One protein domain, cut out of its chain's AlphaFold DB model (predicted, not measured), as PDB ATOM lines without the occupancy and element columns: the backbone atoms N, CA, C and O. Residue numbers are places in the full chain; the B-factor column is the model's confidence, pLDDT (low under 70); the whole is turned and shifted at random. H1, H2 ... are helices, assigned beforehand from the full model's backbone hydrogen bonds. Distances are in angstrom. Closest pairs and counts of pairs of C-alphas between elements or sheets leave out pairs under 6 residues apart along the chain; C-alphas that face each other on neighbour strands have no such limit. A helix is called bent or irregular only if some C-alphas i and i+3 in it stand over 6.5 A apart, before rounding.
ATOM      1  N   ASP A  16     384.927 396.500 353.212       63.19
ATOM      2  CA  ASP A  16     384.043 396.302 354.367       63.19
ATOM      3  C   ASP A  16     384.291 397.338 355.479       63.19
ATOM      4  O   ASP A  16     383.344 397.871 356.064       63.19
ATOM      5  N   SER A  17     385.559 397.696 355.726       69.31
ATOM      6  CA  SER A  17     385.929 398.763 356.669       69.31
ATOM      7  C   SER A  17     385.370 400.121 356.229       69.31
ATOM      8  O   SER A  17     384.720 400.804 357.022       69.31
ATOM      9  N   ASN A  18     385.563 400.491 354.958       71.62
ATOM     10  CA  ASN A  18     385.073 401.755 354.402       71.62
ATOM     11  C   ASN A  18     383.536 401.847 354.457       71.62
ATOM     12  O   ASN A  18     382.979 402.917 354.709       71.62
ATOM     13  N   LEU A  19     382.834 400.726 354.244       75.62
ATOM     14  CA  LEU A  19     381.376 400.653 354.334       75.62
ATOM     15  C   LEU A  19     380.877 400.861 355.769       75.62
ATOM     16  O   LEU A  19     379.940 401.632 355.979       75.62
ATOM     17  N   ALA A  20     381.500 400.209 356.754       77.81
ATOM     18  CA  ALA A  20     381.157 400.386 358.166       77.81
ATOM     19  C   ALA A  20     381.383 401.839 358.627       77.81
ATOM     20  O   ALA A  20     380.539 402.425 359.310       77.81
ATOM     21  N   GLU A  21     382.484 402.449 358.185       78.44
ATOM     22  CA  GLU A  21     382.816 403.855 358.417       78.44
ATOM     23  C   GLU A  21     381.800 404.820 357.767       78.44
ATOM     24  O   GLU A  21     381.327 405.757 358.418       78.44
ATOM     25  N   LEU A  22     381.386 404.565 356.521       78.88
ATOM     26  CA  LEU A  22     380.341 405.339 355.838       78.88
ATOM     27  C   LEU A  22     378.980 405.213 356.539       78.88
ATOM     28  O   LEU A  22     378.282 406.212 356.729       78.88
ATOM     29  N   GLN A  23     378.606 404.002 356.962       80.81
ATOM     30  CA  GLN A  23     377.389 403.771 357.743       80.81
ATOM     31  C   GLN A  23     377.433 404.526 359.075       80.81
ATOM     32  O   GLN A  23     376.425 405.108 359.472       80.81
ATOM     33  N   GLN A  24     378.579 404.562 359.763       82.44
ATOM     34  CA  GLN A  24     378.738 405.332 360.998       82.44
ATOM     35  C   GLN A  24     378.542 406.837 360.759       82.44
ATOM     36  O   GLN A  24     377.818 407.481 361.524       82.44
ATOM     37  N   LEU A  25     379.101 407.389 359.675       83.38
ATOM     38  CA  LEU A  25     378.879 408.785 359.295       83.38
ATOM     39  C   LEU A  25     377.402 409.064 358.963       83.38
ATOM     40  O   LEU A  25     376.847 410.057 359.431       83.38
ATOM     41  N   LEU A  26     376.733 408.173 358.221       85.50
ATOM     42  CA  LEU A  26     375.308 408.309 357.898       85.50
ATOM     43  C   LEU A  26     374.428 408.293 359.164       85.50
ATOM     44  O   LEU A  26     373.506 409.105 359.282       85.50
ATOM     45  N   LYS A  27     374.745 407.430 360.144       85.81
ATOM     46  CA  LYS A  27     374.074 407.393 361.459       85.81
ATOM     47  C   LYS A  27     374.254 408.701 362.229       85.81
ATOM     48  O   LYS A  27     373.298 409.188 362.831       85.81
ATOM     49  N   ALA A  28     375.461 409.267 362.199       87.25
ATOM     50  CA  ALA A  28     375.800 410.495 362.913       87.25
ATOM     51  C   ALA A  28     375.215 411.762 362.262       87.25
ATOM     52  O   ALA A  28     374.852 412.696 362.976       87.25
ATOM     53  N   VAL A  29     375.100 411.804 360.929       86.88
ATOM     54  CA  VAL A  29     374.605 412.976 360.180       86.88
ATOM     55  C   VAL A  29     373.091 412.938 359.961       86.88
ATOM     56  O   VAL A  29     372.451 413.977 360.123       86.88
ATOM     57  N   ILE A  30     372.501 411.788 359.609       85.12
ATOM     58  CA  ILE A  30     371.066 411.678 359.283       85.12
ATOM     59  C   ILE A  30     370.262 411.129 360.459       85.12
ATOM     60  O   ILE A  30     369.379 411.826 360.950       85.12
ATOM     61  N   SER A  31     370.512 409.875 360.854       82.56
ATOM     62  CA  SER A  31     369.843 409.165 361.960       82.56
ATOM     63  C   SER A  31     370.326 407.705 362.046       82.56
ATOM     64  O   SER A  31     370.613 407.116 360.999       82.56
ATOM     65  N   PRO A  32     370.338 407.082 363.246       70.38
ATOM     66  CA  PRO A  32     370.652 405.662 363.430       70.38
ATOM     67  C   PRO A  32     369.906 404.701 362.486       70.38
ATOM     68  O   PRO A  32     370.541 403.849 361.867       70.38
ATOM     69  N   ASP A  33     368.588 404.870 362.343       70.12
ATOM     70  CA  ASP A  33     367.698 403.914 361.661       70.12
ATOM     71  C   ASP A  33     367.933 403.848 360.138       70.12
ATOM     72  O   ASP A  33     367.742 402.806 359.508       70.12
ATOM     73  N   MET A  34     368.358 404.968 359.541       63.44
ATOM     74  CA  MET A  34     368.491 405.124 358.085       63.44
ATOM     75  C   MET A  34     369.644 404.296 357.505       63.44
ATOM     76  O   MET A  34     369.559 403.820 356.377       63.44
ATOM     77  N   ALA A  35     370.720 404.081 358.266       55.78
ATOM     78  CA  ALA A  35     371.892 403.351 357.773       55.78
ATOM     79  C   ALA A  35     371.643 401.850 357.566       55.78
ATOM     80  O   ALA A  35     372.383 401.202 356.832       55.78
ATOM     81  N   THR A  36     370.606 401.310 358.205       55.84
ATOM     82  CA  THR A  36     370.180 399.909 358.102       55.84
ATOM     83  C   THR A  36     369.132 399.658 357.017       55.84
ATOM     84  O   THR A  36     368.960 398.514 356.618       55.84
ATOM     85  N   ALA A  37     368.432 400.690 356.530       50.62
ATOM     86  CA  ALA A  37     367.215 400.517 355.728       50.62
ATOM     87  C   ALA A  37     367.415 400.514 354.196       50.62
ATOM     88  O   ALA A  37     366.515 400.100 353.474       50.62
ATOM     89  N   HIS A  38     368.562 400.982 353.684       58.06
ATOM     90  CA  HIS A  38     368.711 401.368 352.267       58.06
ATOM     91  C   HIS A  38     369.748 400.563 351.464       58.06
ATOM     92  O   HIS A  38     370.468 401.124 350.641       58.06
ATOM     93  N   GLY A  39     369.855 399.251 351.700       54.41
ATOM     94  CA  GLY A  39     370.506 398.326 350.754       54.41
ATOM     95  C   GLY A  39     372.003 398.542 350.470       54.41
ATOM     96  O   GLY A  39     372.539 397.908 349.571       54.41
ATOM     97  N   LEU A  40     372.728 399.377 351.231       61.66
ATOM     98  CA  LEU A  40     374.177 399.607 351.039       61.66
ATOM     99  C   LEU A  40     375.032 398.326 351.206       61.66
ATOM    100  O   LEU A  40     376.197 398.285 350.796       61.66
ATOM    101  N   ALA A  41     374.453 397.295 351.824       54.00
ATOM    102  CA  ALA A  41     375.028 395.967 352.009       54.00
ATOM    103  C   ALA A  41     374.621 394.946 350.924       54.00
ATOM    104  O   ALA A  41     375.155 393.843 350.931       54.00
ATOM    105  N   GLU A  42     373.702 395.275 350.011       59.56
ATOM    106  CA  GLU A  42     373.278 394.365 348.940       59.56
ATOM    107  C   GLU A  42     374.207 394.462 347.724       59.56
ATOM    108  O   GLU A  42     374.535 395.561 347.266       59.56
ATOM    109  N   ASP A  43     374.575 393.312 347.152       58.44
ATOM    110  CA  ASP A  43     375.365 393.211 345.919       58.44
ATOM    111  C   ASP A  43     374.531 393.538 344.672       58.44
ATOM    112  O   ASP A  43     374.218 392.706 343.821       58.44
ATOM    113  N   SER A  44     374.170 394.814 344.573       68.06
ATOM    114  CA  SER A  44     373.542 395.424 343.406       68.06
ATOM    115  C   SER A  44     374.600 395.888 342.393       68.06
ATOM    116  O   SER A  44     375.605 396.478 342.798       68.06
ATOM    117  N   PRO A  45     374.359 395.786 341.069       66.12
ATOM    118  CA  PRO A  45     375.229 396.401 340.055       66.12
ATOM    119  C   PRO A  45     375.326 397.934 340.188       66.12
ATOM    120  O   PRO A  45     376.224 398.555 339.629       66.12
ATOM    121  N   ASN A  46     374.419 398.558 340.947       72.25
ATOM    122  CA  ASN A  46     374.438 399.986 341.256       72.25
ATOM    123  C   ASN A  46     375.112 400.325 342.605       72.25
ATOM    124  O   ASN A  46     375.230 401.511 342.925       72.25
ATOM    125  N   ARG A  47     375.572 399.332 343.388       77.00
ATOM    126  CA  ARG A  47     376.124 399.507 344.750       77.00
ATOM    127  C   ARG A  47     377.251 400.544 344.791       77.00
ATOM    128  O   ARG A  47     377.197 401.465 345.598       77.00
ATOM    129  N   GLN A  48     378.216 400.462 343.874       75.00
ATOM    130  CA  GLN A  48     379.345 401.405 343.787       75.00
ATOM    131  C   GLN A  48     378.889 402.849 343.521       75.00
ATOM    132  O   GLN A  48     379.308 403.769 344.222       75.00
ATOM    133  N   ARG A  49     377.974 403.056 342.563       76.88
ATOM    134  CA  ARG A  49     377.416 404.386 342.250       76.88
ATOM    135  C   ARG A  49     376.643 404.961 343.434       76.88
ATOM    136  O   ARG A  49     376.757 406.151 343.715       76.88
ATOM    137  N   LEU A  50     375.890 404.119 344.148       79.00
ATOM    138  CA  LEU A  50     375.164 404.516 345.353       79.00
ATOM    139  C   LEU A  50     376.128 404.912 346.479       79.00
ATOM    140  O   LEU A  50     375.939 405.963 347.083       79.00
ATOM    141  N   LEU A  51     377.194 404.140 346.709       78.94
ATOM    142  CA  LEU A  51     378.230 404.468 347.692       78.94
ATOM    143  C   LEU A  51     378.951 405.779 347.352       78.94
ATOM    144  O   LEU A  51     379.109 406.620 348.239       78.94
ATOM    145  N   ALA A  52     379.327 406.002 346.090       77.50
ATOM    146  CA  ALA A  52     379.947 407.251 345.643       77.50
ATOM    147  C   ALA A  52     379.007 408.456 345.834       77.50
ATOM    148  O   ALA A  52     379.404 409.460 346.431       77.50
ATOM    149  N   ALA A  53     377.744 408.336 345.407       82.50
ATOM    150  CA  ALA A  53     376.725 409.374 345.559       82.50
ATOM    151  C   ALA A  53     376.442 409.708 347.036       82.50
ATOM    152  O   ALA A  53     376.475 410.878 347.420       82.50
ATOM    153  N   VAL A  54     376.231 408.693 347.882       85.31
ATOM    154  CA  VAL A  54     375.995 408.849 349.329       85.31
ATOM    155  C   VAL A  54     377.208 409.470 350.025       85.31
ATOM    156  O   VAL A  54     377.049 410.418 350.793       85.31
ATOM    157  N   THR A  55     378.422 408.999 349.721       82.56
ATOM    158  CA  THR A  55     379.671 409.533 350.293       82.56
ATOM    159  C   THR A  55     379.872 410.998 349.913       82.56
ATOM    160  O   THR A  55     380.123 411.834 350.781       82.56
ATOM    161  N   GLY A  56     379.704 411.340 348.631       83.31
ATOM    162  CA  GLY A  56     379.818 412.719 348.162       83.31
ATOM    163  C   GLY A  56     378.764 413.636 348.775       83.31
ATOM    164  O   GLY A  56     379.107 414.709 349.266       83.31
ATOM    165  N   LEU A  57     377.499 413.211 348.820       86.00
ATOM    166  CA  LEU A  57     376.422 413.998 349.422       86.00
ATOM    167  C   LEU A  57     376.592 414.189 350.932       86.00
ATOM    168  O   LEU A  57     376.296 415.278 351.416       86.00
ATOM    169  N   LEU A  58     377.106 413.198 351.670       87.44
ATOM    170  CA  LEU A  58     377.462 413.353 353.088       87.44
ATOM    171  C   LEU A  58     378.599 414.362 353.286       87.44
ATOM    172  O   LEU A  58     378.495 415.243 354.140       87.44
ATOM    173  N   ILE A  59     379.665 414.265 352.486       84.44
ATOM    174  CA  ILE A  59     380.808 415.188 352.555       84.44
ATOM    175  C   ILE A  59     380.363 416.619 352.241       84.44
ATOM    176  O   ILE A  59     380.694 417.529 353.000       84.44
ATOM    177  N   VAL A  60     379.561 416.821 351.186       85.12
ATOM    178  CA  VAL A  60     378.954 418.126 350.881       85.12
ATOM    179  C   VAL A  60     378.080 418.574 352.053       85.12
ATOM    180  O   VAL A  60     378.276 419.675 352.554       85.12
ATOM    181  N   ALA A  61     377.171 417.726 352.550       88.00
ATOM    182  CA  ALA A  61     376.243 418.093 353.616       88.00
ATOM    183  C   ALA A  61     376.953 418.605 354.881       88.00
ATOM    184  O   ALA A  61     376.473 419.560 355.485       88.00
ATOM    185  N   VAL A  62     378.092 418.015 355.264       87.56
ATOM    186  CA  VAL A  62     378.868 418.448 356.440       87.56
ATOM    187  C   VAL A  62     379.796 419.630 356.127       87.56
ATOM    188  O   VAL A  62     379.812 420.597 356.886       87.56
ATOM    189  N   ALA A  63     380.563 419.597 355.032       84.12
ATOM    190  CA  ALA A  63     381.552 420.641 354.730       84.12
ATOM    191  C   ALA A  63     380.907 421.961 354.268       84.12
ATOM    192  O   ALA A  63     381.344 423.044 354.668       84.12
ATOM    193  N   ALA A  64     379.838 421.878 353.470       86.38
ATOM    194  CA  ALA A  64     379.083 423.021 352.955       86.38
ATOM    195  C   ALA A  64     378.020 423.553 353.934       86.38
ATOM    196  O   ALA A  64     377.290 424.483 353.597       86.38
ATOM    197  N   ALA A  65     377.914 422.985 355.142       89.81
ATOM    198  CA  ALA A  65     376.896 423.363 356.113       89.81
ATOM    199  C   ALA A  65     376.933 424.862 356.456       89.81
ATOM    200  O   ALA A  65     377.967 425.384 356.887       89.81
ATOM    201  N   GLN A  66     375.793 425.545 356.337       89.62
ATOM    202  CA  GLN A  66     375.638 426.917 356.828       89.62
ATOM    203  C   GLN A  66     375.721 426.999 358.361       89.62
ATOM    204  O   GLN A  66     376.230 427.980 358.893       89.62
ATOM    205  N   ARG A  67     375.260 425.959 359.069       90.62
ATOM    206  CA  ARG A  67     375.300 425.827 360.536       90.62
ATOM    207  C   ARG A  67     375.985 424.503 360.925       90.62
ATOM    208  O   ARG A  67     375.300 423.514 361.210       90.62
ATOM    209  N   PRO A  68     377.327 424.423 360.836       88.69
ATOM    210  CA  PRO A  68     378.092 423.186 361.018       88.69
ATOM    211  C   PRO A  68     377.998 422.600 362.435       88.69
ATOM    212  O   PRO A  68     378.141 421.390 362.601       88.69
ATOM    213  N   GLU A  69     377.680 423.412 363.442       89.50
ATOM    214  CA  GLU A  69     377.385 422.971 364.807       89.50
ATOM    215  C   GLU A  69     376.126 422.086 364.899       89.50
ATOM    216  O   GLU A  69     376.022 421.244 365.788       89.50
ATOM    217  N   PHE A  70     375.217 422.197 363.924       92.50
ATOM    218  CA  PHE A  70     374.019 421.365 363.785       92.50
ATOM    219  C   PHE A  70     374.157 420.273 362.704       92.50
ATOM    220  O   PHE A  70     373.165 419.644 362.324       92.50
ATOM    221  N   ALA A  71     375.373 419.994 362.214       91.25
ATOM    222  CA  ALA A  71     375.609 418.907 361.255       91.25
ATOM    223  C   ALA A  71     375.359 417.511 361.856       91.25
ATOM    224  O   ALA A  71     374.887 416.609 361.158       91.25
ATOM    225  N   ALA A  72     375.601 417.341 363.159       91.12
ATOM    226  CA  ALA A  72     375.289 416.115 363.886       91.12
ATOM    227  C   ALA A  72     373.777 415.987 364.152       91.12
ATOM    228  O   ALA A  72     373.131 416.928 364.617       91.12
ATOM    229  N   PHE A  73     373.213 414.799 363.915       91.88
ATOM    230  CA  PHE A  73     371.808 414.495 364.201       91.88
ATOM    231  C   PHE A  73     371.456 414.688 365.684       91.88
ATOM    232  O   PHE A  73     370.389 415.218 365.990       91.88
ATOM    233  N   SER A  74     372.363 414.317 366.596       91.62
ATOM    234  CA  SER A  74     372.189 414.483 368.045       91.62
ATOM    235  C   SER A  74     371.943 415.943 368.432       91.62
ATOM    236  O   SER A  74     370.922 416.229 369.050       91.62
ATOM    237  N   ALA A  75     372.798 416.869 367.986       91.69
ATOM    238  CA  ALA A  75     372.670 418.302 368.266       91.69
ATOM    239  C   ALA A  75     371.333 418.882 367.766       91.69
ATOM    240  O   ALA A  75     370.691 419.685 368.445       91.69
ATOM    241  N   ARG A  76     370.858 418.434 366.593       92.69
ATOM    242  CA  ARG A  76     369.533 418.829 366.083       92.69
ATOM    243  C   ARG A  76     368.401 418.255 366.923       92.69
ATOM    244  O   ARG A  76     367.492 418.998 367.288       92.69
ATOM    245  N   SER A  77     368.464 416.966 367.252       91.19
ATOM    246  CA  SER A  77     367.459 416.296 368.081       91.19
ATOM    247  C   SER A  77     367.361 416.917 369.479       91.19
ATOM    248  O   SER A  77     366.258 417.060 369.998       91.19
ATOM    249  N   GLU A  78     368.485 417.329 370.065       91.75
ATOM    250  CA  GLU A  78     368.552 418.007 371.363       91.75
ATOM    251  C   GLU A  78     367.910 419.404 371.312       91.75
ATOM    252  O   GLU A  78     367.069 419.724 372.156       91.75
ATOM    253  N   SER A  79     368.182 420.189 370.258       92.06
ATOM    254  CA  SER A  79     367.512 421.486 370.016       92.06
ATOM    255  C   SER A  79     365.987 421.377 369.841       92.06
ATOM    256  O   SER A  79     365.258 422.359 369.989       92.06
ATOM    257  N   LEU A  80     365.502 420.176 369.511       90.19
ATOM    258  CA  LEU A  80     364.094 419.838 369.315       90.19
ATOM    259  C   LEU A  80     363.515 419.036 370.492       90.19
ATOM    260  O   LEU A  80     362.432 418.463 370.375       90.19
ATOM    261  N   SER A 132     368.714 417.011 351.461       85.56
ATOM    262  CA  SER A 132     367.450 416.701 350.770       85.56
ATOM    263  C   SER A 132     367.660 415.849 349.514       85.56
ATOM    264  O   SER A 132     366.812 415.036 349.151       85.56
ATOM    265  N   ARG A 133     368.801 416.013 348.837       86.31
ATOM    266  CA  ARG A 133     369.215 415.137 347.730       86.31
ATOM    267  C   ARG A 133     369.558 413.737 348.239       86.31
ATOM    268  O   ARG A 133     369.136 412.770 347.622       86.31
ATOM    269  N   LEU A 134     370.225 413.635 349.388       86.06
ATOM    270  CA  LEU A 134     370.558 412.370 350.046       86.06
ATOM    271  C   LEU A 134     369.309 411.621 350.535       86.06
ATOM    272  O   LEU A 134     369.174 410.434 350.271       86.06
ATOM    273  N   ASP A 135     368.364 412.323 351.162       81.50
ATOM    274  CA  ASP A 135     367.069 411.778 351.591       81.50
ATOM    275  C   ASP A 135     366.266 411.223 350.397       81.50
ATOM    276  O   ASP A 135     365.827 410.073 350.418       81.50
ATOM    277  N   ARG A 136     366.180 411.978 349.288       80.56
ATOM    278  CA  ARG A 136     365.561 411.501 348.035       80.56
ATOM    279  C   ARG A 136     366.304 410.320 347.408       80.56
ATOM    280  O   ARG A 136     365.655 409.403 346.918       80.56
ATOM    281  N   LEU A 137     367.637 410.328 347.420       80.50
ATOM    282  CA  LEU A 137     368.457 409.251 346.862       80.50
ATOM    283  C   LEU A 137     368.245 407.926 347.607       80.50
ATOM    284  O   LEU A 137     368.191 406.873 346.977       80.50
ATOM    285  N   LEU A 138     368.110 407.991 348.934       78.62
ATOM    286  CA  LEU A 138     367.839 406.837 349.788       78.62
ATOM    287  C   LEU A 138     366.374 406.381 349.666       78.62
ATOM    288  O   LEU A 138     366.112 405.190 349.512       78.62
ATOM    289  N   GLY A 139     365.415 407.315 349.691       72.56
ATOM    290  CA  GLY A 139     363.983 407.004 349.661       72.56
ATOM    291  C   GLY A 139     363.416 406.613 348.289       72.56
ATOM    292  O   GLY A 139     362.426 405.886 348.234       72.56
ATOM    293  N   GLN A 140     363.996 407.095 347.183       64.81
ATOM    294  CA  GLN A 140     363.492 406.900 345.813       64.81
ATOM    295  C   GLN A 140     364.647 406.790 344.797       64.81
ATOM    296  O   GLN A 140     364.845 407.656 343.938       64.81
ATOM    297  N   SER A 141     365.408 405.697 344.872       59.91
ATOM    298  CA  SER A 141     366.563 405.397 344.011       59.91
ATOM    299  C   SER A 141     366.189 405.037 342.559       59.91
ATOM    300  O   SER A 141     366.473 403.954 342.053       59.91
ATOM    301  N   SER A 142     365.583 405.978 341.829       64.38
ATOM    302  CA  SER A 142     365.459 405.870 340.371       64.38
ATOM    303  C   SER A 142     366.840 405.952 339.701       64.38
ATOM    304  O   SER A 142     367.663 406.809 340.037       64.38
ATOM    305  N   ASN A 143     367.098 405.073 338.724       64.06
ATOM    306  CA  ASN A 143     368.419 404.928 338.091       64.06
ATOM    307  C   ASN A 143     368.974 406.243 337.504       64.06
ATOM    308  O   ASN A 143     370.174 406.494 337.596       64.06
ATOM    309  N   GLY A 144     368.113 407.095 336.931       69.06
ATOM    310  CA  GLY A 144     368.517 408.388 336.363       69.06
ATOM    311  C   GLY A 144     368.978 409.396 337.419       69.06
ATOM    312  O   GLY A 144     370.036 410.002 337.266       69.06
ATOM    313  N   CYS A 145     368.235 409.516 338.527       75.19
ATOM    314  CA  CYS A 145     368.616 410.365 339.658       75.19
ATOM    315  C   CYS A 145     369.954 409.903 340.256       75.19
ATOM    316  O   CYS A 145     370.886 410.695 340.388       75.19
ATOM    317  N   LEU A 146     370.079 408.595 340.516       77.94
ATOM    318  CA  LEU A 146     371.296 407.986 341.048       77.94
ATOM    319  C   LEU A 146     372.523 408.248 340.161       77.94
ATOM    320  O   LEU A 146     373.570 408.628 340.680       77.94
ATOM    321  N   ALA A 147     372.411 408.085 338.840       78.38
ATOM    322  CA  ALA A 147     373.530 408.313 337.926       78.38
ATOM    323  C   ALA A 147     374.001 409.780 337.923       78.38
ATOM    324  O   ALA A 147     375.204 410.040 337.963       78.38
ATOM    325  N   THR A 148     373.073 410.745 337.925       82.94
ATOM    326  CA  THR A 148     373.408 412.180 337.984       82.94
ATOM    327  C   THR A 148     374.030 412.577 339.327       82.94
ATOM    328  O   THR A 148     374.981 413.361 339.364       82.94
ATOM    329  N   GLU A 149     373.516 412.032 340.432       84.00
ATOM    330  CA  GLU A 149     374.056 412.258 341.775       84.00
ATOM    331  C   GLU A 149     375.456 411.650 341.939       84.00
ATOM    332  O   GLU A 149     376.362 412.339 342.412       84.00
ATOM    333  N   ALA A 150     375.667 410.416 341.468       80.00
ATOM    334  CA  ALA A 150     376.968 409.750 341.463       80.00
ATOM    335  C   ALA A 150     378.003 410.532 340.642       80.00
ATOM    336  O   ALA A 150     379.058 410.877 341.168       80.00
ATOM    337  N   ALA A 151     377.678 410.921 339.404       83.00
ATOM    338  CA  ALA A 151     378.592 411.688 338.555       83.00
ATOM    339  C   ALA A 151     378.992 413.040 339.184       83.00
ATOM    340  O   ALA A 151     380.157 413.444 339.111       83.00
ATOM    341  N   ARG A 152     378.053 413.738 339.845       84.25
ATOM    342  CA  ARG A 152     378.349 415.001 340.544       84.25
ATOM    343  C   ARG A 152     379.206 414.775 341.792       84.25
ATOM    344  O   ARG A 152     380.140 415.542 342.025       84.25
ATOM    345  N   ALA A 153     378.907 413.734 342.568       82.56
ATOM    346  CA  ALA A 153     379.708 413.331 343.718       82.56
ATOM    347  C   ALA A 153     381.142 412.982 343.294       82.56
ATOM    348  O   ALA A 153     382.088 413.571 343.805       82.56
ATOM    349  N   GLU A 154     381.317 412.108 342.304       81.12
ATOM    350  CA  GLU A 154     382.627 411.742 341.762       81.12
ATOM    351  C   GLU A 154     383.423 412.957 341.274       81.12
ATOM    352  O   GLU A 154     384.613 413.058 341.566       81.12
ATOM    353  N   ALA A 155     382.794 413.898 340.559       84.44
ATOM    354  CA  ALA A 155     383.458 415.119 340.105       84.44
ATOM    355  C   ALA A 155     383.979 415.964 341.283       84.44
ATOM    356  O   ALA A 155     385.155 416.337 341.294       84.44
ATOM    357  N   ALA A 156     383.141 416.193 342.298       82.62
ATOM    358  CA  ALA A 156     383.499 416.923 343.512       82.62
ATOM    359  C   ALA A 156     384.621 416.232 344.311       82.62
ATOM    360  O   ALA A 156     385.597 416.870 344.712       82.62
ATOM    361  N   LEU A 157     384.522 414.913 344.506       81.88
ATOM    362  CA  LEU A 157     385.514 414.114 345.233       81.88
ATOM    363  C   LEU A 157     386.851 414.051 344.471       81.88
ATOM    364  O   LEU A 157     387.916 414.156 345.079       81.88
ATOM    365  N   ARG A 158     386.815 413.955 343.135       84.00
ATOM    366  CA  ARG A 158     387.998 413.996 342.258       84.00
ATOM    367  C   ARG A 158     388.704 415.351 342.335       84.00
ATOM    368  O   ARG A 158     389.921 415.377 342.510       84.00
ATOM    369  N   GLN A 159     387.957 416.456 342.278       86.69
ATOM    370  CA  GLN A 159     388.504 417.803 342.478       86.69
ATOM    371  C   GLN A 159     389.126 417.952 343.872       86.69
ATOM    372  O   GLN A 159     390.272 418.375 343.983       86.69
ATOM    373  N   LEU A 160     388.436 417.532 344.937       85.38
ATOM    374  CA  LEU A 160     388.966 417.625 346.300       85.38
ATOM    375  C   LEU A 160     390.251 416.795 346.494       85.38
ATOM    376  O   LEU A 160     391.193 417.274 347.123       85.38
ATOM    377  N   ARG A 161     390.345 415.599 345.892       85.38
ATOM    378  CA  ARG A 161     391.588 414.798 345.863       85.38
ATOM    379  C   ARG A 161     392.718 415.508 345.115       85.38
ATOM    380  O   ARG A 161     393.848 415.509 345.596       85.38
ATOM    381  N   GLN A 162     392.427 416.150 343.980       87.88
ATOM    382  CA  GLN A 162     393.411 416.961 343.252       87.88
ATOM    383  C   GLN A 162     393.889 418.161 344.080       87.88
ATOM    384  O   GLN A 162     395.082 418.449 344.074       87.88
ATOM    385  N   LEU A 163     393.000 418.828 344.826       88.69
ATOM    386  CA  LEU A 163     393.373 419.912 345.739       88.69
ATOM    387  C   LEU A 163     394.274 419.410 346.878       88.69
ATOM    388  O   LEU A 163     395.279 420.048 347.187       88.69
ATOM    389  N   LEU A 164     393.949 418.251 347.458       88.00
ATOM    390  CA  LEU A 164     394.697 417.636 348.560       88.00
ATOM    391  C   LEU A 164     396.097 417.139 348.176       88.00
ATOM    392  O   LEU A 164     396.997 417.132 349.013       88.00
ATOM    393  N   ALA A 165     396.292 416.754 346.914       88.44
ATOM    394  CA  ALA A 165     397.579 416.307 346.388       88.44
ATOM    395  C   ALA A 165     398.557 417.456 346.055       88.44
ATOM    396  O   ALA A 165     399.696 417.201 345.664       88.44
ATOM    397  N   ARG A 166     398.139 418.727 346.166       88.62
ATOM    398  CA  ARG A 166     398.979 419.878 345.794       88.62
ATOM    399  C   ARG A 166     400.069 420.171 346.831       88.62
ATOM    400  O   ARG A 166     399.792 420.080 348.025       88.62
ATOM    401  N   PRO A 167     401.241 420.700 346.414       87.56
ATOM    402  CA  PRO A 167     402.318 421.119 347.323       87.56
ATOM    403  C   PRO A 167     401.908 422.140 348.397       87.56
ATOM    404  O   PRO A 167     402.564 422.243 349.431       87.56
ATOM    405  N   ALA A 168     400.818 422.884 348.178       88.94
ATOM    406  CA  ALA A 168     400.281 423.829 349.151       88.94
ATOM    407  C   ALA A 168     399.855 423.160 350.473       88.94
ATOM    408  O   ALA A 168     399.997 423.783 351.522       88.94
ATOM    409  N   VAL A 169     399.379 421.908 350.438       90.56
ATOM    410  CA  VAL A 169     398.915 421.177 351.631       90.56
ATOM    411  C   VAL A 169     400.068 420.789 352.564       90.56
ATOM    412  O   VAL A 169     400.058 421.290 353.684       90.56
ATOM    413  N   PRO A 170     401.101 420.021 352.153       89.69
ATOM    414  CA  PRO A 170     402.222 419.695 353.039       89.69
ATOM    415  C   PRO A 170     403.013 420.935 353.474       89.69
ATOM    416  O   PRO A 170     403.555 420.963 354.579       89.69
ATOM    417  N   LEU A 171     403.035 422.000 352.661       89.88
ATOM    418  CA  LEU A 171     403.608 423.269 353.101       89.88
ATOM    419  C   LEU A 171     402.751 423.920 354.202       89.88
ATOM    420  O   LEU A 171     403.315 424.390 355.183       89.88
ATOM    421  N   ALA A 172     401.418 423.898 354.108       91.25
ATOM    422  CA  ALA A 172     400.538 424.365 355.185       91.25
ATOM    423  C   ALA A 172     400.624 423.491 356.454       91.25
ATOM    424  O   ALA A 172     400.620 424.029 357.561       91.25
ATOM    425  N   GLU A 173     400.793 422.172 356.312       91.62
ATOM    426  CA  GLU A 173     401.066 421.259 357.436       91.62
ATOM    427  C   GLU A 173     402.361 421.648 358.178       91.62
ATOM    428  O   GLU A 173     402.400 421.606 359.408       91.62
ATOM    429  N   SER A 174     403.392 422.130 357.468       92.06
ATOM    430  CA  SER A 174     404.642 422.610 358.090       92.06
ATOM    431  C   SER A 174     404.492 423.884 358.940       92.06
ATOM    432  O   SER A 174     405.328 424.135 359.805       92.06
ATOM    433  N   PHE A 175     403.403 424.645 358.767       90.38
ATOM    434  CA  PHE A 175     403.023 425.757 359.653       90.38
ATOM    435  C   PHE A 175     402.187 425.300 360.870       90.38
ATOM    436  O   PHE A 175     401.708 426.137 361.630       90.38
ATOM    437  N   GLY A 176     402.004 423.989 361.073       90.94
ATOM    438  CA  GLY A 176     401.296 423.412 362.224       90.94
ATOM    439  C   GLY A 176     399.808 423.113 361.999       90.94
ATOM    440  O   GLY A 176     399.137 422.635 362.916       90.94
ATOM    441  N   PHE A 177     399.275 423.346 360.796       90.81
ATOM    442  CA  PHE A 177     397.873 423.055 360.490       90.81
ATOM    443  C   PHE A 177     397.623 421.550 360.342       90.81
ATOM    444  O   PHE A 177     398.349 420.839 359.652       90.81
ATOM    445  N   GLN A 178     396.544 421.052 360.952       89.31
ATOM    446  CA  GLN A 178     396.162 419.641 360.842       89.31
ATOM    447  C   GLN A 178     395.634 419.323 359.437       89.31
ATOM    448  O   GLN A 178     394.713 419.990 358.963       89.31
ATOM    449  N   ARG A 179     396.104 418.226 358.825       88.44
ATOM    450  CA  ARG A 179     395.632 417.726 357.517       88.44
ATOM    451  C   ARG A 179     394.110 417.711 357.369       88.44
ATOM    452  O   ARG A 179     393.576 418.151 356.358       88.44
ATOM    453  N   ASN A 180     393.407 417.258 358.410       86.19
ATOM    454  CA  ASN A 180     391.944 417.183 358.429       86.19
ATOM    455  C   ASN A 180     391.268 418.565 358.386       86.19
ATOM    456  O   ASN A 180     390.232 418.702 357.743       86.19
ATOM    457  N   LEU A 181     391.856 419.586 359.022       88.50
ATOM    458  CA  LEU A 181     391.375 420.970 358.943       88.50
ATOM    459  C   LEU A 181     391.609 421.539 357.539       88.50
ATOM    460  O   LEU A 181     390.699 422.131 356.969       88.50
ATOM    461  N   LEU A 182     392.787 421.303 356.952       90.19
ATOM    462  CA  LEU A 182     393.102 421.717 355.579       90.19
ATOM    463  C   LEU A 182     392.149 421.066 354.565       90.19
ATOM    464  O   LEU A 182     391.603 421.743 353.698       90.19
ATOM    465  N   ALA A 183     391.893 419.765 354.712       87.69
ATOM    466  CA  ALA A 183     390.957 419.017 353.880       87.69
ATOM    467  C   ALA A 183     389.515 419.524 354.022       87.69
ATOM    468  O   ALA A 183     388.815 419.674 353.021       87.69
ATOM    469  N   TRP A 184     389.086 419.838 355.247       85.88
ATOM    470  CA  TRP A 184     387.772 420.418 355.512       85.88
ATOM    471  C   TRP A 184     387.634 421.831 354.938       85.88
ATOM    472  O   TRP A 184     386.625 422.131 354.308       85.88
ATOM    473  N   ALA A 185     388.656 422.677 355.084       89.38
ATOM    474  CA  ALA A 185     388.676 424.031 354.538       89.38
ATOM    475  C   ALA A 185     388.641 424.029 353.000       89.38
ATOM    476  O   ALA A 185     387.882 424.787 352.400       89.38
ATOM    477  N   LEU A 186     389.389 423.126 352.351       89.62
ATOM    478  CA  LEU A 186     389.319 422.906 350.901       89.62
ATOM    479  C   LEU A 186     387.934 422.410 350.464       89.62
ATOM    480  O   LEU A 186     387.381 422.933 349.497       89.62
ATOM    481  N   ALA A 187     387.357 421.441 351.182       86.94
ATOM    482  CA  ALA A 187     386.020 420.923 350.904       86.94
ATOM    483  C   ALA A 187     384.949 422.012 351.058       86.94
ATOM    484  O   ALA A 187     384.105 422.163 350.181       86.94
ATOM    485  N   ARG A 188     385.007 422.816 352.126       86.31
ATOM    486  CA  ARG A 188     384.092 423.938 352.355       86.31
ATOM    487  C   ARG A 188     384.250 425.034 351.308       86.31
ATOM    488  O   ARG A 188     383.246 425.549 350.840       86.31
ATOM    489  N   ASN A 189     385.472 425.380 350.916       87.94
ATOM    490  CA  ASN A 189     385.703 426.381 349.875       87.94
ATOM    491  C   ASN A 189     385.155 425.919 348.512       87.94
ATOM    492  O   ASN A 189     384.523 426.703 347.816       87.94
ATOM    493  N   LEU A 190     385.361 424.645 348.153       86.50
ATOM    494  CA  LEU A 190     384.917 424.069 346.878       86.50
ATOM    495  C   LEU A 190     383.400 423.807 346.813       86.50
ATOM    496  O   LEU A 190     382.793 423.977 345.760       86.50
ATOM    497  N   LEU A 191     382.806 423.328 347.910       83.06
ATOM    498  CA  LEU A 191     381.439 422.783 347.947       83.06
ATOM    499  C   LEU A 191     380.450 423.688 348.693       83.06
ATOM    500  O   LEU A 191     379.247 423.431 348.670       83.06
ATOM    501  N   GLY A 192     380.960 424.699 349.397       76.19
ATOM    502  CA  GLY A 192     380.197 425.616 350.230       76.19
ATOM    503  C   GLY A 192     379.339 426.612 349.449       76.19
ATOM    504  O   GLY A 192     379.493 426.769 348.238       76.19
ATOM    505  N   PRO A 193     378.449 427.325 350.162       66.81
ATOM    506  CA  PRO A 193     377.506 428.277 349.572       66.81
ATOM    507  C   PRO A 193     378.193 429.428 348.824       66.81
ATOM    508  O   PRO A 193     377.626 429.944 347.866       66.81
ATOM    509  N   ASP A 194     379.407 429.800 349.238       66.69
ATOM    510  CA  ASP A 194     380.157 430.931 348.686       66.69
ATOM    511  C   ASP A 194     381.008 430.568 347.451       66.69
ATOM    512  O   ASP A 194     381.597 431.459 346.844       66.69
ATOM    513  N   GLY A 195     381.082 429.280 347.071       66.88
ATOM    514  CA  GLY A 195     381.672 428.810 345.807       66.88
ATOM    515  C   GLY A 195     383.068 429.366 345.495       66.88
ATOM    516  O   GLY A 195     383.268 430.015 344.467       66.88
ATOM    517  N   GLY A 196     384.037 429.143 346.382       69.44
ATOM    518  CA  GLY A 196     385.361 429.752 346.292       69.44
ATOM    519  C   GLY A 196     386.243 429.173 345.182       69.44
ATOM    520  O   GLY A 196     386.311 427.960 344.970       69.44
ATOM    521  N   ALA A 197     387.013 430.045 344.522       73.38
ATOM    522  CA  ALA A 197     388.091 429.631 343.624       73.38
ATOM    523  C   ALA A 197     389.076 428.683 344.350       73.38
ATOM    524  O   ALA A 197     389.311 428.855 345.553       73.38
ATOM    525  N   PRO A 198     389.665 427.689 343.659       73.31
ATOM    526  CA  PRO A 198     390.539 426.710 344.294       73.31
ATOM    527  C   PRO A 198     391.730 427.383 344.990       73.31
ATOM    528  O   PRO A 198     392.332 428.333 344.486       73.31
ATOM    529  N   ALA A 199     392.091 426.881 346.173       76.19
ATOM    530  CA  ALA A 199     393.214 427.401 346.945       76.19
ATOM    531  C   ALA A 199     394.553 426.948 346.334       76.19
ATOM    532  O   ALA A 199     395.198 426.010 346.799       76.19
ATOM    533  N   ASP A 200     394.951 427.602 345.243       72.44
ATOM    534  CA  ASP A 200     396.177 427.303 344.491       72.44
ATOM    535  C   ASP A 200     397.458 427.711 345.244       72.44
ATOM    536  O   ASP A 200     398.522 427.141 345.015       72.44
ATOM    537  N   ARG A 201     397.365 428.696 346.149       84.12
ATOM    538  CA  ARG A 201     398.499 429.254 346.905       84.12
ATOM    539  C   ARG A 201     398.392 428.913 348.389       84.12
ATOM    540  O   ARG A 201     397.333 429.101 348.984       84.12
ATOM    541  N   THR A 202     399.507 428.537 349.013       86.25
ATOM    542  CA  THR A 202     399.573 428.187 350.445       86.25
ATOM    543  C   THR A 202     399.009 429.280 351.350       86.25
ATOM    544  O   THR A 202     398.193 428.976 352.207       86.25
ATOM    545  N   GLY A 203     399.331 430.558 351.116       84.94
ATOM    546  CA  GLY A 203     398.767 431.668 351.897       84.94
ATOM    547  C   GLY A 203     397.236 431.783 351.837       84.94
ATOM    548  O   GLY A 203     396.617 432.212 352.807       84.94
ATOM    549  N   HIS A 204     396.607 431.354 350.734       88.75
ATOM    550  CA  HIS A 204     395.145 431.271 350.648       88.75
ATOM    551  C   HIS A 204     394.622 430.088 351.474       88.75
ATOM    552  O   HIS A 204     393.677 430.253 352.238       88.75
ATOM    553  N   LEU A 205     395.276 428.924 351.384       90.62
ATOM    554  CA  LEU A 205     394.921 427.740 352.166       90.62
ATOM    555  C   LEU A 205     395.062 427.967 353.685       90.62
ATOM    556  O   LEU A 205     394.166 427.577 354.425       90.62
ATOM    557  N   LEU A 206     396.127 428.639 354.139       91.38
ATOM    558  CA  LEU A 206     396.315 429.023 355.545       91.38
ATOM    559  C   LEU A 206     395.155 429.908 356.027       91.38
ATOM    560  O   LEU A 206     394.476 429.568 356.991       91.38
ATOM    561  N   ARG A 207     394.838 430.978 355.283       91.19
ATOM    562  CA  ARG A 207     393.718 431.876 355.610       91.19
ATOM    563  C   ARG A 207     392.365 431.155 355.623       91.19
ATOM    564  O   ARG A 207     391.530 431.450 356.472       91.19
ATOM    565  N   LEU A 208     392.129 430.235 354.686       90.19
ATOM    566  CA  LEU A 208     390.918 429.411 354.679       90.19
ATOM    567  C   LEU A 208     390.857 428.511 355.914       90.19
ATOM    568  O   LEU A 208     389.794 428.405 356.516       90.19
ATOM    569  N   ALA A 209     391.972 427.898 356.308       91.19
ATOM    570  CA  ALA A 209     392.045 427.050 357.489       91.19
ATOM    571  C   ALA A 209     391.764 427.830 358.786       91.19
ATOM    572  O   ALA A 209     390.958 427.360 359.585       91.19
ATOM    573  N   ASP A 210     392.323 429.037 358.939       90.56
ATOM    574  CA  ASP A 210     392.033 429.942 360.065       90.56
ATOM    575  C   ASP A 210     390.538 430.297 360.140       90.56
ATOM    576  O   ASP A 210     389.891 430.102 361.169       90.56
ATOM    577  N   LEU A 211     389.958 430.763 359.025       89.38
ATOM    578  CA  LEU A 211     388.529 431.099 358.929       89.38
ATOM    579  C   LEU A 211     387.622 429.894 359.217       89.38
ATOM    580  O   LEU A 211     386.517 430.045 359.738       89.38
ATOM    581  N   CYS A 212     388.084 428.697 358.868       87.94
ATOM    582  CA  CYS A 212     387.355 427.454 359.053       87.94
ATOM    583  C   CYS A 212     387.509 426.849 360.452       87.94
ATOM    584  O   CYS A 212     386.721 425.968 360.790       87.94
ATOM    585  N   GLU A 213     388.486 427.260 361.268       89.12
ATOM    586  CA  GLU A 213     388.904 426.456 362.422       89.12
ATOM    587  C   GLU A 213     387.791 426.262 363.465       89.12
ATOM    588  O   GLU A 213     387.568 425.145 363.936       89.12
ATOM    589  N   ALA A 214     387.042 427.315 363.801       87.38
ATOM    590  CA  ALA A 214     385.950 427.227 364.773       87.38
ATOM    591  C   ALA A 214     384.830 426.276 364.301       87.38
ATOM    592  O   ALA A 214     384.400 425.390 365.044       87.38
ATOM    593  N   ALA A 215     384.419 426.414 363.040       84.00
ATOM    594  CA  ALA A 215     383.408 425.579 362.396       84.00
ATOM    595  C   ALA A 215     383.877 424.123 362.206       84.00
ATOM    596  O   ALA A 215     383.103 423.171 362.369       84.00
ATOM    597  N   PHE A 216     385.169 423.936 361.927       85.75
ATOM    598  CA  PHE A 216     385.805 422.629 361.922       85.75
ATOM    599  C   PHE A 216     385.758 422.017 363.318       85.75
ATOM    600  O   PHE A 216     385.247 420.919 363.448       85.75
ATOM    601  N   ARG A 217     386.183 422.699 364.391       86.62
ATOM    602  CA  ARG A 217     386.144 422.135 365.760       86.62
ATOM    603  C   ARG A 217     384.741 421.643 366.159       86.62
ATOM    604  O   ARG A 217     384.638 420.602 366.805       86.62
ATOM    605  N   GLN A 218     383.684 422.328 365.721       82.00
ATOM    606  CA  GLN A 218     382.285 421.931 365.946       82.00
ATOM    607  C   GLN A 218     381.877 420.652 365.183       82.00
ATOM    608  O   GLN A 218     381.182 419.804 365.737       82.00
ATOM    609  N   SER A 219     382.339 420.471 363.940       79.00
ATOM    610  CA  SER A 219     381.917 419.379 363.037       79.00
ATOM    611  C   SER A 219     382.959 418.262 362.830       79.00
ATOM    612  O   SER A 219     382.640 417.185 362.325       79.00
ATOM    613  N   ALA A 220     384.204 418.460 363.269       71.50
ATOM    614  CA  ALA A 220     385.354 417.586 363.021       71.50
ATOM    615  C   ALA A 220     385.188 416.188 363.609       71.50
ATOM    616  O   ALA A 220     385.785 415.242 363.107       71.50
ATOM    617  N   HIS A 221     384.388 416.037 364.665       79.19
ATOM    618  CA  HIS A 221     384.098 414.731 365.250       79.19
ATOM    619  C   HIS A 221     383.384 413.792 364.256       79.19
ATOM    620  O   HIS A 221     383.588 412.585 364.334       79.19
ATOM    621  N   LEU A 222     382.640 414.338 363.285       77.25
ATOM    622  CA  LEU A 222     381.982 413.582 362.212       77.25
ATOM    623  C   LEU A 222     382.981 413.113 361.138       77.25
ATOM    624  O   LEU A 222     382.854 412.011 360.624       77.25
ATOM    625  N   LEU A 223     383.993 413.927 360.816       70.31
ATOM    626  CA  LEU A 223     384.944 413.689 359.711       70.31
ATOM    627  C   LEU A 223     386.356 413.275 360.181       70.31
ATOM    628  O   LEU A 223     387.320 413.323 359.415       70.31
ATOM    629  N   ARG A 224     386.492 412.899 361.461       66.19
ATOM    630  CA  ARG A 224     387.722 412.342 362.056       66.19
ATOM    631  C   ARG A 224     387.800 410.821 361.958       66.19
ATOM    632  O   ARG A 224     388.906 410.284 361.959       66.19
ATOM    633  N   ARG A 225     386.655 410.133 361.935       62.09
ATOM    634  CA  ARG A 225     386.535 408.676 361.789       62.09
ATOM    635  C   ARG A 225     385.285 408.363 360.964       62.09
ATOM    636  O   ARG A 225     384.191 408.461 361.516       62.09
ATOM    637  N   PRO A 226     385.433 408.019 359.677       60.69
ATOM    638  CA  PRO A 226     386.685 407.968 358.905       60.69
ATOM    639  C   PRO A 226     387.332 409.354 358.712       60.69
ATOM    640  O   PRO A 226     386.623 410.364 358.710       60.69
ATOM    641  N   PRO A 227     388.658 409.437 358.495       65.31
ATOM    642  CA  PRO A 227     389.279 410.619 357.906       65.31
ATOM    643  C   PRO A 227     388.661 410.920 356.536       65.31
ATOM    644  O   PRO A 227     388.420 410.005 355.744       65.31
ATOM    645  N   LEU A 228     388.479 412.202 356.213       68.31
ATOM    646  CA  LEU A 228     387.961 412.632 354.908       68.31
ATOM    647  C   LEU A 228     388.770 412.044 353.735       68.31
ATOM    648  O   LEU A 228     388.200 411.666 352.718       68.31
ATOM    649  N   GLU A 229     390.087 411.902 353.898       65.19
ATOM    650  CA  GLU A 229     390.970 411.282 352.906       65.19
ATOM    651  C   GLU A 229     390.685 409.783 352.701       65.19
ATOM    652  O   GLU A 229     390.730 409.328 351.564       65.19
ATOM    653  N   SER A 230     390.295 409.029 353.736       67.56
ATOM    654  CA  SER A 230     389.893 407.616 353.601       67.56
ATOM    655  C   SER A 230     388.585 407.468 352.819       67.56
ATOM    656  O   SER A 230     388.522 406.664 351.891       67.56
ATOM    657  N   LEU A 231     387.575 408.297 353.120       67.00
ATOM    658  CA  LEU A 231     386.321 408.349 352.348       67.00
ATOM    659  C   LEU A 231     386.570 408.719 350.885       67.00
ATOM    660  O   LEU A 231     386.021 408.099 349.975       67.00
ATOM    661  N   LEU A 232     387.419 409.725 350.662       66.62
ATOM    662  CA  LEU A 232     387.823 410.145 349.328       66.62
ATOM    663  C   LEU A 232     388.531 409.010 348.591       66.62
ATOM    664  O   LEU A 232     388.203 408.773 347.431       66.62
ATOM    665  N   LEU A 233     389.486 408.330 349.242       63.81
ATOM    666  CA  LEU A 233     390.249 407.206 348.699       63.81
ATOM    667  C   LEU A 233     389.324 406.065 348.267       63.81
ATOM    668  O   LEU A 233     389.393 405.683 347.097       63.81
ATOM    669  N   ALA A 234     388.440 405.611 349.163       63.75
ATOM    670  CA  ALA A 234     387.430 404.587 348.901       63.75
ATOM    671  C   ALA A 234     386.606 404.919 347.647       63.75
ATOM    672  O   ALA A 234     386.635 404.179 346.666       63.75
ATOM    673  N   ALA A 235     386.005 406.113 347.612       60.38
ATOM    674  CA  ALA A 235     385.099 406.541 346.547       60.38
ATOM    675  C   ALA A 235     385.715 406.647 345.133       60.38
ATOM    676  O   ALA A 235     384.972 406.878 344.183       60.38
ATOM    677  N   ALA A 236     387.037 406.495 344.957       52.94
ATOM    678  CA  ALA A 236     387.620 406.337 343.615       52.94
ATOM    679  C   ALA A 236     388.634 405.194 343.457       52.94
ATOM    680  O   ALA A 236     389.182 405.042 342.369       52.94
ATOM    681  N   ALA A 237     388.871 404.375 344.488       52.50
ATOM    682  CA  ALA A 237     389.457 403.051 344.276       52.50
ATOM    683  C   ALA A 237     388.479 402.179 343.468       52.50
ATOM    684  O   ALA A 237     388.881 401.508 342.523       52.50
ATOM    685  N   ASP A 238     387.184 402.307 343.771       49.44
ATOM    686  CA  ASP A 238     386.117 401.481 343.198       49.44
ATOM    687  C   ASP A 238     385.499 402.071 341.912       49.44
ATOM    688  O   ASP A 238     384.657 401.441 341.280       49.44
ATOM    689  N   ALA A 239     385.914 403.276 341.503       45.94
ATOM    690  CA  ALA A 239     385.424 403.960 340.298       45.94
ATOM    691  C   ALA A 239     386.322 403.756 339.058       45.94
ATOM    692  O   ALA A 239     386.030 404.299 337.993       45.94
TER     693      ALA A 239
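This is residues 16 to 80 and 132 to 239 of the 358 residues of the protein "RING-type domain-containing protein" of Macrostomum lignano (UniProt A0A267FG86). A compact pile of mostly crossed helices: the long H6 runs along one side, H3 crosses it through the middle, H10 packs on both, and H1 packs on H3 and H10 away from H6. H8 and H9 cross each other toward one end of the pile, with the short H7 beyond them; H5 and H2 lie toward the other end, and H4 lies far out, touching H1. The printed part has 173 residues with ten named helices, H1 to H10 in chain order, and no named strand: all helix. The radius of gyration of the C-alphas is 15.8 A, and the spans are 44 by 39 by 29 A.

H6, residues 143 to 164, is the longest helix, 31.0 A from C-alpha 143 at (368.419, 404.928, 338.091) to C-alpha 164. H3, residues 47 to 63, measures 24.0 A, and H9, residues 202 to 219, 23.4 A. H1, residues 16 to 29, begins at C-alpha (384.043, 396.302, 354.367) and measures 20.0 A; H8, residues 179 to 191, measures 17.8 A. H10, residues 228 to 237, ends at C-alpha (389.457, 403.051, 344.276). The shorter helices are H2, residues 34 to 37, H4, 73 to 79, H5, 132 to 139, and H7, 168 to 174. H9 is irregular, with C-alphas 211 and 214 7.5 A apart, and has a kink of 56 degrees near residue 213.

H6 touches H3 at a steep tilt of 57 degrees, closest at the C-alphas of Ala 53 and Ala 150, 4.1 A. H3 and H8 are the hubs, touching five helices each; residues 59 to 63 of H3 alone touch H8, about perpendicular at 85 degrees, closest at C-alphas 63 and 188, 4.8 A. H3 and H10 touch at a shallow tilt of 24 degrees, opposite ways, with C-alphas 52 and 235 closest at 5.3 A. H8 and H9 touch about perpendicular, at 84 degrees, with C-alphas 185 and 209 closest at 5.4 A. H7 and H8 form a hairpin. Residues 54 to 58 of H3 alone touch H5, with C-alphas 57 and 134 closest at 6.1 A. Residues 23 to 27 of H1 alone touch H2, and 27 to 29 alone touch H4. H1 and H6 are apart. Every O i to N i+4 pair is within hydrogen-bond range in H1 and H3 to H8, against 12 of 14 in H9 and 5 of 6 in H10; H2 is too short for one.

The C-alphas of Ser 142 and Phe 175, the two farthest apart, are 46.7 A apart. Residues 81 to 131 are not printed, and C-alphas 80 and 132 are 19.1 A apart across the cut. Of the links that are printed whole, none is long. Mean pLDDT of the printed part is 79.5; residues 16 to 17, 34 to 45, 140 to 144, 193 to 196 and 224 to 239 are under 70.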